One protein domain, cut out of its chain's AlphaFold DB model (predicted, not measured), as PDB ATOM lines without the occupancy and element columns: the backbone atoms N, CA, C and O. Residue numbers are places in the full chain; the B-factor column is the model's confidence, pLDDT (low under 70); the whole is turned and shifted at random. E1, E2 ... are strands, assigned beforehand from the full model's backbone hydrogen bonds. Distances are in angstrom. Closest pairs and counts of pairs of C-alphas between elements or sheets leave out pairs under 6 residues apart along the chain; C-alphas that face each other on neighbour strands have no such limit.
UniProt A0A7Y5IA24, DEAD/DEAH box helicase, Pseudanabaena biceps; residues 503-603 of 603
ATOM      1  N   LEU A 503      99.134  33.849  26.437       79.06
ATOM      2  CA  LEU A 503      98.192  34.657  25.674       79.06
ATOM      3  C   LEU A 503      98.044  34.120  24.251       79.06
ATOM      4  O   LEU A 503      98.953  33.510  23.687       79.06
ATOM      5  N   ARG A 504      96.891  34.387  23.650       79.31
ATOM      6  CA  ARG A 504      96.596  34.134  22.240       79.31
ATOM      7  C   ARG A 504      96.082  35.403  21.601       79.31
ATOM      8  O   ARG A 504      95.573  36.277  22.283       79.31
ATOM      9  N   THR A 505      96.173  35.485  20.287       83.25
ATOM     10  CA  THR A 505      95.685  36.645  19.549       83.25
ATOM     11  C   THR A 505      94.365  36.365  18.855       83.25
ATOM     12  O   THR A 505      94.199  35.317  18.225       83.25
ATOM     13  N   GLN A 506      93.442  37.319  18.938       81.75
ATOM     14  CA  GLN A 506      92.166  37.296  18.235       81.75
ATOM     15  C   GLN A 506      91.959  38.619  17.497       81.75
ATOM     16  O   GLN A 506      91.973  39.679  18.108       81.75
ATOM     17  N   ALA A 507      91.752  38.550  16.182       81.00
ATOM     18  CA  ALA A 507      91.408  39.719  15.379       81.00
ATOM     19  C   ALA A 507      89.948  40.135  15.592       81.00
ATOM     20  O   ALA A 507      89.049  39.287  15.527       81.00
ATOM     21  N   THR A 508      89.733  41.434  15.782       79.19
ATOM     22  CA  THR A 508      88.417  42.080  15.803       79.19
ATOM     23  C   THR A 508      88.096  42.554  14.394       79.19
ATOM     24  O   THR A 508      88.950  43.127  13.715       79.19
ATOM     25  N   GLN A 509      86.893  42.248  13.912       75.44
ATOM     26  CA  GLN A 509      86.492  42.561  12.545       75.44
ATOM     27  C   GLN A 509      85.142  43.249  12.532       75.44
ATOM     28  O   GLN A 509      84.201  42.741  13.139       75.44
ATOM     29  N   ASP A 510      85.052  44.319  11.751       79.06
ATOM     30  CA  ASP A 510      83.801  44.999  11.455       79.06
ATOM     31  C   ASP A 510      83.541  44.958   9.952       79.06
ATOM     32  O   ASP A 510      84.391  45.336   9.141       79.06
ATOM     33  N   MET A 511      82.354  44.476   9.586       82.62
ATOM     34  CA  MET A 511      81.858  44.512   8.215       82.62
ATOM     35  C   MET A 511      80.835  45.632   8.099       82.62
ATOM     36  O   MET A 511      79.762  45.565   8.702       82.62
ATOM     37  N   THR A 512      81.140  46.635   7.286       86.00
ATOM     38  CA  THR A 512      80.200  47.696   6.936       86.00
ATOM     39  C   THR A 512      79.705  47.481   5.510       86.00
ATOM     40  O   THR A 512      80.459  47.114   4.609       86.00
ATOM     41  N   ILE A 513      78.399  47.666   5.304       88.81
ATOM     42  CA  ILE A 513      77.777  47.630   3.979       88.81
ATOM     43  C   ILE A 513      77.178  49.007   3.741       88.81
ATOM     44  O   ILE A 513      76.172  49.367   4.356       88.81
ATOM     45  N   LYS A 514      77.800  49.782   2.857       89.69
ATOM     46  CA  LYS A 514      77.342  51.117   2.487       89.69
ATOM     47  C   LYS A 514      76.681  51.053   1.109       89.69
ATOM     48  O   LYS A 514      77.383  50.858   0.116       89.69
ATOM     49  N   PRO A 515      75.347  51.193   1.010       86.12
ATOM     50  CA  PRO A 515      74.701  51.277  -0.290       86.12
ATOM     51  C   PRO A 515      75.179  52.544  -1.009       86.12
ATOM     52  O   PRO A 515      75.254  53.623  -0.420       86.12
ATOM     53  N   LEU A 516      75.519  52.385  -2.281       88.00
ATOM     54  CA  LEU A 516      75.840  53.454  -3.217       88.00
ATOM     55  C   LEU A 516      74.573  53.813  -4.014       88.00
ATOM     56  O   LEU A 516      73.443  53.618  -3.552       88.00
ATOM     57  N   GLU A 517      74.751  54.340  -5.222       87.12
ATOM     58  CA  GLU A 517      73.653  54.799  -6.065       87.12
ATOM     59  C   GLU A 517      72.687  53.661  -6.460       87.12
ATOM     60  O   GLU A 517      73.122  52.557  -6.827       87.12
ATOM     61  N   PRO A 518      71.363  53.911  -6.397       83.50
ATOM     62  CA  PRO A 518      70.361  53.008  -6.942       83.50
ATOM     63  C   PRO A 518      70.533  52.845  -8.451       83.50
ATOM     64  O   PRO A 518      70.523  53.810  -9.207       83.50
ATOM     65  N   LEU A 519      70.624  51.597  -8.897       84.62
ATOM     66  CA  LEU A 519      70.700  51.225 -10.308       84.62
ATOM     67  C   LEU A 519      69.356  51.354 -11.027       84.62
ATOM     68  O   LEU A 519      69.310  51.393 -12.256       84.62
ATOM     69  N   ARG A 520      68.257  51.321 -10.272       87.44
ATOM     70  CA  ARG A 520      66.883  51.436 -10.769       87.44
ATOM     71  C   ARG A 520      66.012  52.108  -9.722       87.44
ATOM     72  O   ARG A 520      66.311  52.049  -8.527       87.44
ATOM     73  N   GLU A 521      64.898  52.672 -10.174       88.38
ATOM     74  CA  GLU A 521      63.874  53.179  -9.269       88.38
ATOM     75  C   GLU A 521      63.392  52.076  -8.309       88.38
ATOM     76  O   GLU A 521      63.137  50.942  -8.745       88.38
ATOM     77  N   PRO A 522      63.272  52.375  -7.002       88.56
ATOM     78  CA  PRO A 522      62.797  51.410  -6.025       88.56
ATOM     79  C   PRO A 522      61.389  50.916  -6.355       88.56
ATOM     80  O   PRO A 522      60.472  51.705  -6.572       88.56
ATOM     81  N   ARG A 523      61.193  49.598  -6.330       91.38
ATOM     82  CA  ARG A 523      59.879  48.983  -6.545       91.38
ATOM     83  C   ARG A 523      59.167  48.790  -5.215       91.38
ATOM     84  O   ARG A 523      59.746  48.239  -4.281       91.38
ATOM     85  N   LEU A 524      57.904  49.199  -5.140       89.88
ATOM     86  CA  LEU A 524      57.036  48.918  -3.999       89.88
ATOM     87  C   LEU A 524      56.224  47.654  -4.281       89.88
ATOM     88  O   LEU A 524      55.483  47.596  -5.259       89.88
ATOM     89  N   VAL A 525      56.365  46.650  -3.421       90.56
ATOM     90  CA  VAL A 525      55.636  45.382  -3.500       90.56
ATOM     91  C   VAL A 525      54.683  45.304  -2.317       90.56
ATOM     92  O   VAL A 525      55.114  45.358  -1.166       90.56
ATOM     93  N   SER A 526      53.385  45.200  -2.584       87.50
ATOM     94  CA  SER A 526      52.393  44.960  -1.534       87.50
ATOM     95  C   SER A 526      52.592  43.565  -0.943       87.50
ATOM     96  O   SER A 526      52.772  42.598  -1.684       87.50
ATOM     97  N   LEU A 527      52.573  43.456   0.384       86.19
ATOM     98  CA  LEU A 527      52.660  42.169   1.075       86.19
ATOM     99  C   LEU A 527      51.259  41.634   1.384       86.19
ATOM    100  O   LEU A 527      50.310  42.405   1.510       86.19
ATOM    101  N   ASN A 528      51.146  40.322   1.609       86.38
ATOM    102  CA  ASN A 528      49.947  39.693   2.188       86.38
ATOM    103  C   ASN A 528      49.830  39.981   3.701       86.38
ATOM    104  O   ASN A 528      49.547  39.099   4.506       86.38
ATOM    105  N   LEU A 529      50.100  41.225   4.092       86.19
ATOM    106  CA  LEU A 529      49.972  41.761   5.438       86.19
ATOM    107  C   LEU A 529      49.241  43.096   5.316       86.19
ATOM    108  O   LEU A 529      49.505  43.875   4.397       86.19
ATOM    109  N   LYS A 530      48.307  43.352   6.233       86.00
ATOM    110  CA  LYS A 530      47.472  44.555   6.201       86.00
ATOM    111  C   LYS A 530      48.354  45.812   6.187       86.00
ATOM    112  O   LYS A 530      49.295  45.915   6.971       86.00
ATOM    113  N   ASP A 531      48.071  46.714   5.249       83.56
ATOM    114  CA  ASP A 531      48.726  48.019   5.076       83.56
ATOM    115  C   ASP A 531      50.268  47.989   4.995       83.56
ATOM    116  O   ASP A 531      50.942  48.972   5.296       83.56
ATOM    117  N   SER A 532      50.850  46.869   4.548       87.75
ATOM    118  CA  SER A 532      52.304  46.680   4.497       87.75
ATOM    119  C   SER A 532      52.840  46.687   3.060       87.75
ATOM    120  O   SER A 532      52.374  45.940   2.196       87.75
ATOM    121  N   LYS A 533      53.871  47.504   2.802       89.44
ATOM    122  CA  LYS A 533      54.593  47.562   1.519       89.44
ATOM    123  C   LYS A 533      56.076  47.284   1.735       89.44
ATOM    124  O   LYS A 533      56.682  47.814   2.661       89.44
ATOM    125  N   LEU A 534      56.668  46.500   0.846       91.50
ATOM    126  CA  LEU A 534      58.094  46.217   0.817       91.50
ATOM    127  C   LEU A 534      58.758  47.059  -0.276       91.50
ATOM    128  O   LEU A 534      58.349  47.019  -1.435       91.50
ATOM    129  N   ARG A 535      59.778  47.839   0.092       90.69
ATOM    130  CA  ARG A 535      60.566  48.643  -0.849       90.69
ATOM    131  C   ARG A 535      61.795  47.855  -1.287       90.69
ATOM    132  O   ARG A 535      62.700  47.628  -0.493       90.69
ATOM    133  N   LEU A 536      61.824  47.461  -2.555       91.38
ATOM    134  CA  LEU A 536      62.961  46.806  -3.188       91.38
ATOM    135  C   LEU A 536      63.822  47.846  -3.897       91.38
ATOM    136  O   LEU A 536      63.389  48.434  -4.886       91.38
ATOM    137  N   THR A 537      65.051  48.031  -3.425       89.31
ATOM    138  CA  THR A 537      66.048  48.889  -4.070       89.31
ATOM    139  C   THR A 537      67.181  48.019  -4.599       89.31
ATOM    140  O   THR A 537      67.739  47.213  -3.858       89.31
ATOM    141  N   LEU A 538      67.520  48.180  -5.878       89.12
ATOM    142  CA  LEU A 538      68.726  47.602  -6.458       89.12
ATOM    143  C   LEU A 538      69.786  48.700  -6.504       89.12
ATOM    144  O   LEU A 538      69.600  49.666  -7.236       89.12
ATOM    145  N   SER A 539      70.872  48.546  -5.755       86.69
ATOM    146  CA  SER A 539      71.977  49.510  -5.702       86.69
ATOM    147  C   SER A 539      73.311  48.791  -5.806       86.69
ATOM    148  O   SER A 539      73.423  47.623  -5.420       86.69
ATOM    149  N   TRP A 540      74.337  49.507  -6.259       85.75
ATOM    150  CA  TRP A 540      75.699  49.133  -5.894       85.75
ATOM    151  C   TRP A 540      75.877  49.278  -4.379       85.75
ATOM    152  O   TRP A 540      75.185  50.070  -3.743       85.75
ATOM    153  N   ALA A 541      76.788  48.515  -3.785       85.94
ATOM    154  CA  ALA A 541      77.150  48.667  -2.384       85.94
ATOM    155  C   ALA A 541      78.656  48.483  -2.231       85.94
ATOM    156  O   ALA A 541      79.246  47.589  -2.839       85.94
ATOM    157  N   GLU A 542      79.254  49.328  -1.408       88.88
ATOM    158  CA  GLU A 542      80.612  49.154  -0.930       88.88
ATOM    159  C   GLU A 542      80.558  48.273   0.320       88.88
ATOM    160  O   GLU A 542      79.826  48.565   1.269       88.88
ATOM    161  N   ILE A 543      81.282  47.155   0.287       82.56
ATOM    162  CA  ILE A 543      81.423  46.254   1.430       82.56
ATOM    163  C   ILE A 543      82.849  46.399   1.930       82.56
ATOM    164  O   ILE A 543      83.784  45.949   1.261       82.56
ATOM    165  N   THR A 544      83.001  46.981   3.113       79.69
ATOM    166  CA  THR A 544      84.308  47.181   3.729       79.69
ATOM    167  C   THR A 544      84.433  46.262   4.931       79.69
ATOM    168  O   THR A 544      83.600  46.267   5.833       79.69
ATOM    169  N   ASN A 545      85.470  45.425   4.919       72.38
ATOM    170  CA  ASN A 545      85.837  44.580   6.048       72.38
ATOM    171  C   ASN A 545      87.080  45.179   6.693       72.38
ATOM    172  O   ASN A 545      88.181  45.013   6.165       72.38
ATOM    173  N   HIS A 546      86.902  45.846   7.827       70.38
ATOM    174  CA  HIS A 546      88.009  46.363   8.614       70.38
ATOM    175  C   HIS A 546      88.445  45.319   9.632       70.38
ATOM    176  O   HIS A 546      87.620  44.745  10.343       70.38
ATOM    177  N   VAL A 547      89.753  45.093   9.730       70.69
ATOM    178  CA  VAL A 547      90.322  44.519  10.948       70.69
ATOM    179  C   VAL A 547      90.618  45.696  11.869       70.69
ATOM    180  O   VAL A 547      91.570  46.440  11.641       70.69
ATOM    181  N   THR A 548      89.718  45.928  12.822       68.38
ATOM    182  CA  THR A 548      89.662  47.156  13.632       68.38
ATOM    183  C   THR A 548      90.589  47.121  14.843       68.38
ATOM    184  O   THR A 548      90.910  48.162  15.409       68.38
ATOM    185  N   GLY A 549      91.080  45.940  15.206       70.19
ATOM    186  CA  GLY A 549      92.059  45.765  16.264       70.19
ATOM    187  C   GLY A 549      92.335  44.297  16.539       70.19
ATOM    188  O   GLY A 549      91.809  43.402  15.867       70.19
ATOM    189  N   TYR A 550      93.165  44.056  17.545       77.12
ATOM    190  CA  TYR A 550      93.545  42.719  17.962       77.12
ATOM    191  C   TYR A 550      93.579  42.624  19.476       77.12
ATOM    192  O   TYR A 550      94.197  43.443  20.154       77.12
ATOM    193  N   ASN A 551      92.963  41.569  19.986       76.06
ATOM    194  CA  ASN A 551      92.904  41.299  21.409       76.06
ATOM    195  C   ASN A 551      93.923  40.218  21.750       76.06
ATOM    196  O   ASN A 551      93.954  39.153  21.115       76.06
ATOM    197  N   LEU A 552      94.741  40.484  22.765       76.94
ATOM    198  CA  LEU A 552      95.458  39.435  23.473       76.94
ATOM    199  C   LEU A 552      94.503  38.841  24.497       76.94
ATOM    200  O   LEU A 552      94.013  39.524  25.392       76.94
ATOM    201  N   ILE A 553      94.216  37.559  24.324       77.00
ATOM    202  CA  ILE A 553      93.272  36.827  25.146       77.00
ATOM    203  C   ILE A 553      93.976  35.726  25.927       77.00
ATOM    204  O   ILE A 553      94.766  34.957  25.369       77.00
ATOM    205  N   SER A 554      93.650  35.600  27.206       72.69
ATOM    206  CA  SER A 554      93.922  34.397  27.981       72.69
ATOM    207  C   SER A 554      92.656  33.534  28.010       72.69
ATOM    208  O   SER A 554      91.524  34.013  27.902       72.69
ATOM    209  N   LYS A 555      92.835  32.212  28.065       65.94
ATOM    210  CA  LYS A 555      91.725  31.271  28.243       65.94
ATOM    211  C   LYS A 555      91.836  30.652  29.619       65.94
ATOM    212  O   LYS A 555      92.710  29.817  29.849       65.94
ATOM    213  N   VAL A 556      90.935  31.040  30.510       64.31
ATOM    214  CA  VAL A 556      90.924  30.576  31.896       64.31
ATOM    215  C   VAL A 556      89.739  29.638  32.085       64.31
ATOM    216  O   VAL A 556      88.598  29.962  31.762       64.31
ATOM    217  N   ARG A 557      89.995  28.432  32.600       61.62
ATOM    218  CA  ARG A 557      88.919  27.551  33.069       61.62
ATOM    219  C   ARG A 557      88.520  27.978  34.469       61.62
ATOM    220  O   ARG A 557      89.311  27.858  35.395       61.62
ATOM    221  N   THR A 558      87.288  28.437  34.608       70.44
ATOM    222  CA  THR A 558      86.736  28.908  35.876       70.44
ATOM    223  C   THR A 558      85.293  28.440  36.043       70.44
ATOM    224  O   THR A 558      84.697  27.852  35.139       70.44
ATOM    225  N   ILE A 559      84.724  28.664  37.216       75.44
ATOM    226  CA  ILE A 559      83.333  28.345  37.527       75.44
ATOM    227  C   ILE A 559      82.470  29.575  37.180       75.44
ATOM    228  O   ILE A 559      82.805  30.681  37.585       75.44
ATOM    229  N   THR A 560      81.372  29.424  36.427       81.12
ATOM    230  CA  THR A 560      80.445  30.524  36.044       81.12
ATOM    231  C   THR A 560      78.966  30.136  36.260       81.12
ATOM    232  O   THR A 560      78.677  28.953  36.442       81.12
ATOM    233  N   CYS A 561      77.989  31.071  36.264       82.88
ATOM    234  CA  CYS A 561      76.549  30.703  36.389       82.88
ATOM    235  C   CYS A 561      76.139  29.774  35.227       82.88
ATOM    236  O   CYS A 561      76.504  29.996  34.072       82.88
ATOM    237  N   SER A 562      75.342  28.737  35.509       79.31
ATOM    238  CA  SER A 562      74.796  27.842  34.474       79.31
ATOM    239  C   SER A 562      73.637  28.450  33.673       79.31
ATOM    240  O   SER A 562      73.274  27.931  32.620       79.31
ATOM    241  N   HIS A 563      73.055  29.557  34.141       84.19
ATOM    242  CA  HIS A 563      71.893  30.193  33.530       84.19
ATOM    243  C   HIS A 563      72.298  31.261  32.503       84.19
ATOM    244  O   HIS A 563      72.895  32.270  32.870       84.19
ATOM    245  N   SER A 564      71.933  31.069  31.232       76.38
ATOM    246  CA  SER A 564      72.380  31.897  30.096       76.38
ATOM    247  C   SER A 564      71.974  33.370  30.148       76.38
ATOM    248  O   SER A 564      72.654  34.204  29.563       76.38
ATOM    249  N   ARG A 565      70.892  33.709  30.859       81.75
ATOM    250  CA  ARG A 565      70.429  35.098  31.032       81.75
ATOM    251  C   ARG A 565      71.012  35.790  32.266       81.75
ATOM    252  O   ARG A 565      70.680  36.938  32.538       81.75
ATOM    253  N   CYS A 566      71.844  35.100  33.046       82.94
ATOM    254  CA  CYS A 566      72.478  35.682  34.220       82.94
ATOM    255  C   CYS A 566      73.648  36.583  33.811       82.94
ATOM    256  O   CYS A 566      74.487  36.185  33.005       82.94
ATOM    257  N   SER A 567      73.778  37.740  34.462       83.31
ATOM    258  CA  SER A 567      74.936  38.635  34.314       83.31
ATOM    259  C   SER A 567      76.276  37.933  34.581       83.31
ATOM    260  O   SER A 567      77.286  38.257  33.967       83.31
ATOM    261  N   ARG A 568      76.276  36.906  35.442       80.12
ATOM    262  CA  ARG A 568      77.447  36.069  35.759       80.12
ATOM    263  C   ARG A 568      77.601  34.805  34.900       80.12
ATOM    264  O   ARG A 568      78.329  33.892  35.284       80.12
ATOM    265  N   TYR A 569      76.914  34.693  33.761       75.88
ATOM    266  CA  TYR A 569      77.010  33.508  32.886       75.88
ATOM    267  C   TYR A 569      78.418  33.302  32.285       75.88
ATOM    268  O   TYR A 569      78.848  32.161  32.080       75.88
ATOM    269  N   HIS A 570      79.155  34.398  32.070       75.19
ATOM    270  CA  HIS A 570      80.536  34.423  31.566       75.19
ATOM    271  C   HIS A 570      81.532  35.079  32.536       75.19
ATOM    272  O   HIS A 570      82.644  35.396  32.134       75.19
ATOM    273  N   GLN A 571      81.148  35.283  33.799       75.56
ATOM    274  CA  GLN A 571      82.033  35.886  34.798       75.56
ATOM    275  C   GLN A 571      82.588  34.815  35.745       75.56
ATOM    276  O   GLN A 571      81.806  33.958  36.176       75.56
ATOM    277  N   PRO A 572      83.890  34.864  36.085       77.88
ATOM    278  CA  PRO A 572      84.492  33.951  37.045       77.88
ATOM    279  C   PRO A 572      83.804  34.019  38.413       77.88
ATOM    280  O   PRO A 572      83.442  35.088  38.907       77.88
ATOM    281  N   MET A 573      83.632  32.860  39.039       76.88
ATOM    282  CA  MET A 573      83.039  32.678  40.361       76.88
ATOM    283  C   MET A 573      83.811  31.609  41.141       76.88
ATOM    284  O   MET A 573      84.483  30.767  40.556       76.88
ATOM    285  N   GLN A 574      83.684  31.621  42.469       78.31
ATOM    286  CA  GLN A 574      84.326  30.650  43.370       78.31
ATOM    287  C   GLN A 574      83.317  29.770  44.134       78.31
ATOM    288  O   GLN A 574      83.695  29.068  45.062       78.31
ATOM    289  N   SER A 575      82.028  29.821  43.781       78.50
ATOM    290  CA  SER A 575      80.948  29.122  44.496       78.50
ATOM    291  C   SER A 575      80.215  28.134  43.587       78.50
ATOM    292  O   SER A 575      80.051  28.394  42.393       78.50
ATOM    293  N   ASP A 576      79.723  27.034  44.160       80.31
ATOM    294  CA  ASP A 576      78.890  26.025  43.480       80.31
ATOM    295  C   ASP A 576      77.474  26.534  43.147       80.31
ATOM    296  O   ASP A 576      76.753  25.979  42.313       80.31
ATOM    297  N   THR A 577      77.084  27.653  43.758       82.81
ATOM    298  CA  THR A 577      75.830  28.362  43.505       82.81
ATOM    299  C   THR A 577      76.119  29.792  43.092       82.81
ATOM    300  O   THR A 577      76.898  30.507  43.722       82.81
ATOM    301  N   CYS A 578      75.492  30.249  42.012       83.00
ATOM    302  CA  CYS A 578      75.731  31.598  41.545       83.00
ATOM    303  C   CYS A 578      75.067  32.623  42.465       83.00
ATOM    304  O   CYS A 578      73.846  32.701  42.544       83.00
ATOM    305  N   THR A 579      75.878  33.500  43.037       85.50
ATOM    306  CA  THR A 579      75.484  34.614  43.907       85.50
ATOM    307  C   THR A 579      74.551  35.660  43.275       85.50
ATOM    308  O   THR A 579      74.094  36.547  43.981       85.50
ATOM    309  N   ALA A 580      74.305  35.622  41.959       86.44
ATOM    310  CA  ALA A 580      73.399  36.549  41.268       86.44
ATOM    311  C   ALA A 580      72.068  35.896  40.864       86.44
ATOM    312  O   ALA A 580      71.020  36.528  40.934       86.44
ATOM    313  N   CYS A 581      72.110  34.636  40.416       87.94
ATOM    314  CA  CYS A 581      70.958  33.920  39.861       87.94
ATOM    315  C   CYS A 581      70.425  32.821  40.811       87.94
ATOM    316  O   CYS A 581      69.388  32.227  40.523       87.94
ATOM    317  N   ASN A 582      71.149  32.492  41.893       86.62
ATOM    318  CA  ASN A 582      70.962  31.321  42.772       86.62
ATOM    319  C   ASN A 582      70.832  29.977  42.027       86.62
ATOM    320  O   ASN A 582      70.376  28.979  42.582       86.62
ATOM    321  N   LYS A 583      71.236  29.927  40.753       87.12
ATOM    322  CA  LYS A 583      71.304  28.695  39.962       87.12
ATOM    323  C   LYS A 583      72.665  28.022  40.158       87.12
ATOM    324  O   LYS A 583      73.622  28.707  40.527       87.12
ATOM    325  N   PRO A 584      72.771  26.711  39.876       83.38
ATOM    326  CA  PRO A 584      74.040  25.995  39.936       83.38
ATOM    327  C   PRO A 584      75.100  26.675  39.076       83.38
ATOM    328  O   PRO A 584      74.776  27.316  38.067       83.38
ATOM    329  N   THR A 585      76.364  26.524  39.432       81.88
ATOM    330  CA  THR A 585      77.457  26.952  38.567       81.88
ATOM    331  C   THR A 585      77.920  25.823  37.649       81.88
ATOM    332  O   THR A 585      77.507  24.669  37.760       81.88
ATOM    333  N   ARG A 586      78.711  26.176  36.638       70.75
ATOM    334  CA  ARG A 586      79.302  25.249  35.675       70.75
ATOM    335  C   ARG A 586      80.771  25.590  35.500       70.75
ATOM    336  O   ARG A 586      81.129  26.763  35.499       70.75
ATOM    337  N   LEU A 587      81.608  24.583  35.273       69.38
ATOM    338  CA  LEU A 587      82.963  24.831  34.794       69.38
ATOM    339  C   LEU A 587      82.882  25.301  33.334       69.38
ATOM    340  O   LEU A 587      82.377  24.577  32.470       69.38
ATOM    341  N   ALA A 588      83.355  26.510  33.065       54.94
ATOM    342  CA  ALA A 588      83.396  27.107  31.741       54.94
ATOM    343  C   ALA A 588      84.806  27.631  31.444       54.94
ATOM    344  O   ALA A 588      85.513  28.122  32.319       54.94
ATOM    345  N   GLU A 589      85.229  27.504  30.191       63.72
ATOM    346  CA  GLU A 589      86.399  28.224  29.693       63.72
ATOM    347  C   GLU A 589      85.926  29.629  29.316       63.72
ATOM    348  O   GLU A 589      85.062  29.772  28.445       63.72
ATOM    349  N   ILE A 590      86.428  30.640  30.017       66.88
ATOM    350  CA  ILE A 590      86.191  32.043  29.695       66.88
ATOM    351  C   ILE A 590      87.404  32.602  28.960       66.88
ATOM    352  O   ILE A 590      88.541  32.181  29.181       66.88
ATOM    353  N   THR A 591      87.128  33.527  28.051       67.12
ATOM    354  CA  THR A 591      88.148  34.310  27.367       67.12
ATOM    355  C   THR A 591      88.270  35.627  28.120       67.12
ATOM    356  O   THR A 591      87.304  36.388  28.141       67.12
ATOM    357  N   GLU A 592      89.414  35.881  28.742       68.38
ATOM    358  CA  GLU A 592      89.717  37.176  29.352       68.38
ATOM    359  C   GLU A 592      90.542  37.986  28.349       68.38
ATOM    360  O   GLU A 592      91.487  37.469  27.751       68.38
ATOM    361  N   ILE A 593      90.119  39.225  28.087       66.44
ATOM    362  CA  ILE A 593      90.872  40.168  27.257       66.44
ATOM    363  C   ILE A 593      91.873  40.839  28.189       66.44
ATOM    364  O   ILE A 593      91.477  41.525  29.126       66.44
ATOM    365  N   GLU A 594      93.152  40.589  27.946       65.75
ATOM    366  CA  GLU A 594      94.248  41.053  28.801       65.75
ATOM    367  C   GLU A 594      94.783  42.395  28.291       65.75
ATOM    368  O   GLU A 594      95.069  43.292  29.076       65.75
ATOM    369  N   GLU A 595      94.839  42.566  26.965       63.97
ATOM    370  CA  GLU A 595      95.193  43.825  26.306       63.97
ATOM    371  C   GLU A 595      94.406  43.986  24.993       63.97
ATOM    372  O   GLU A 595      94.366  43.069  24.160       63.97
ATOM    373  N   GLU A 596      93.811  45.165  24.788       56.34
ATOM    374  CA  GLU A 596      93.244  45.595  23.505       56.34
ATOM    375  C   GLU A 596      94.279  46.438  22.758       56.34
ATOM    376  O   GLU A 596      94.635  47.534  23.189       56.34
ATOM    377  N   ASN A 597      94.762  45.939  21.621       58.47
ATOM    378  CA  ASN A 597      95.698  46.669  20.776       58.47
ATOM    379  C   ASN A 597      94.991  47.123  19.494       58.47
ATOM    380  O   ASN A 597      94.617  46.315  18.638       58.47
ATOM    381  N   LEU A 598      94.838  48.438  19.338       48.72
ATOM    382  CA  LEU A 598      94.378  49.049  18.093       48.72
ATOM    383  C   LEU A 598      95.529  49.035  17.084       48.72
ATOM    384  O   LEU A 598      96.400  49.900  17.096       48.72
ATOM    385  N   VAL A 599      95.540  48.048  16.194       54.19
ATOM    386  CA  VAL A 599      96.365  48.093  14.983       54.19
ATOM    387  C   VAL A 599      95.410  48.137  13.806       54.19
ATOM    388  O   VAL A 599      94.813  47.127  13.435       54.19
ATOM    389  N   VAL A 600      95.250  49.325  13.230       47.69
ATOM    390  CA  VAL A 600      94.421  49.515  12.042       47.69
ATOM    391  C   VAL A 600      95.241  49.102  10.824       47.69
ATOM    392  O   VAL A 600      96.089  49.852  10.343       47.69
ATOM    393  N   LEU A 601      95.003  47.891  10.319       52.34
ATOM    394  CA  LEU A 601      95.431  47.527   8.970       52.34
ATOM    395  C   LEU A 601      94.332  47.999   8.016       52.34
ATOM    396  O   LEU A 601      93.323  47.318   7.838       52.34
ATOM    397  N   ASN A 602      94.495  49.204   7.466       39.66
ATOM    398  CA  ASN A 602      93.532  49.767   6.522       39.66
ATOM    399  C   ASN A 602      93.441  48.896   5.260       39.66
ATOM    400  O   ASN A 602      94.460  48.557   4.652       39.66
ATOM    401  N   LYS A 603      92.205  48.585   4.865       45.34
ATOM    402  CA  LYS A 603      91.835  48.195   3.510       45.34
ATOM    403  C   LYS A 603      90.699  49.087   3.044       45.34
ATOM    404  O   LYS A 603      89.793  49.324   3.876       45.34
TER     405      LYS A 603
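AT A GLANCE: This is residues 503 to 603 of the 603 residues of the protein "DEAD/DEAH box helicase" of Pseudanabaena biceps (UniProt A0A7Y5IA24). The chain makes a wide, flat, open U: a long, twisted ribbon in which E1 runs beside the first part of the very long strand E4 forms the base, a small hairpin of E2 and E3 makes one arm, and the far part of E4, paired with E5, curves round into the other arm. A looping stretch with no named element, residues 562 to 584, makes the head of that second arm, and the middle of the U is empty. The printed part has 101 residues with five named strands, E1 to E5 in order along the chain, and no named helix; the class is all strand. Of the two antiparallel sheets, one has the order E1 - E4 - E5 and the other is the pair E2 - E3. The whole is extended, with a radius of gyration of the C-alphas of 22.7 A and spans of 61 by 44 by 14 A.

HOW THE PARTS SIT: Begin with E1, residues 504 to 518, an edge strand of the larger sheet. Beside it you will find E4, residues 539 to 561, antiparallel to it at 154 degrees; C-alphas 515 and 541 face each other at 4.1 A, and C-alphas 504 and 553 at 5.2 A. Look across this pair at N 504 and O 553, 2.8 A apart, and at N 514 and O 542, also 2.8 A, both within hydrogen-bond range. After E1 a tight link of four residues brings you to E2, residues 523 to 526, which is apart from E1. E2 forms a hairpin with E3, residues 533 to 536: the two are antiparallel at 151 degrees, C-alphas 526 and 533 face each other at 4.6 A, and N 525 and O 534 are within hydrogen-bond range at 2.8 A. E3 is apart from E4, though a tight link of two residues joins them. E4 is the inner strand of its sheet and bends by 115 degrees at residue 558. Its other neighbour is E5, residues 585 to 597, an edge strand that bends by 56 degrees at residue 588; C-alphas 558 and 588 face each other at 5.6 A. E4 and E5 form a hairpin, antiparallel at 127 degrees; N 560 and O 586 lie 2.8 A apart and N 550 and O 597 lie 2.9 A apart, both within hydrogen-bond range. E5 is apart from both E2 and E3.

IN THESE COORDINATES: Find C-alpha 504 at (96.596, 34.134, 22.240); from there E1 runs 43.5 A to C-alpha 518 at (70.361, 53.008, -6.942). E2 covers 9.9 A from Arg 523 to Ser 526, and E3 covers 9.6 A from Lys 533 to Leu 536. E4, the longest strand with 23 residues, spans 46.3 A from Ser 539 to Cys 561. E5 spans 32.2 A from Thr 585 to Asn 597, and its last C-alpha is at (95.698, 46.669, 20.776).

THE WHOLE: The two C-alphas farthest apart are those of Glu 521 and Ser 575, at 61.3 A. The printed part has no cut, and it ends at Lys 603, the chain's last residue; its C-alpha is 26.7 A from that of Leu 503. The link from E4 to E5 is long, with 23 residues, while that from E2 to E3 is short, with six. The mean pLDDT of the printed part is 77.7; 21 residues are under 70, namely residue 548, residues 555 to 557 and residues 587 to 603.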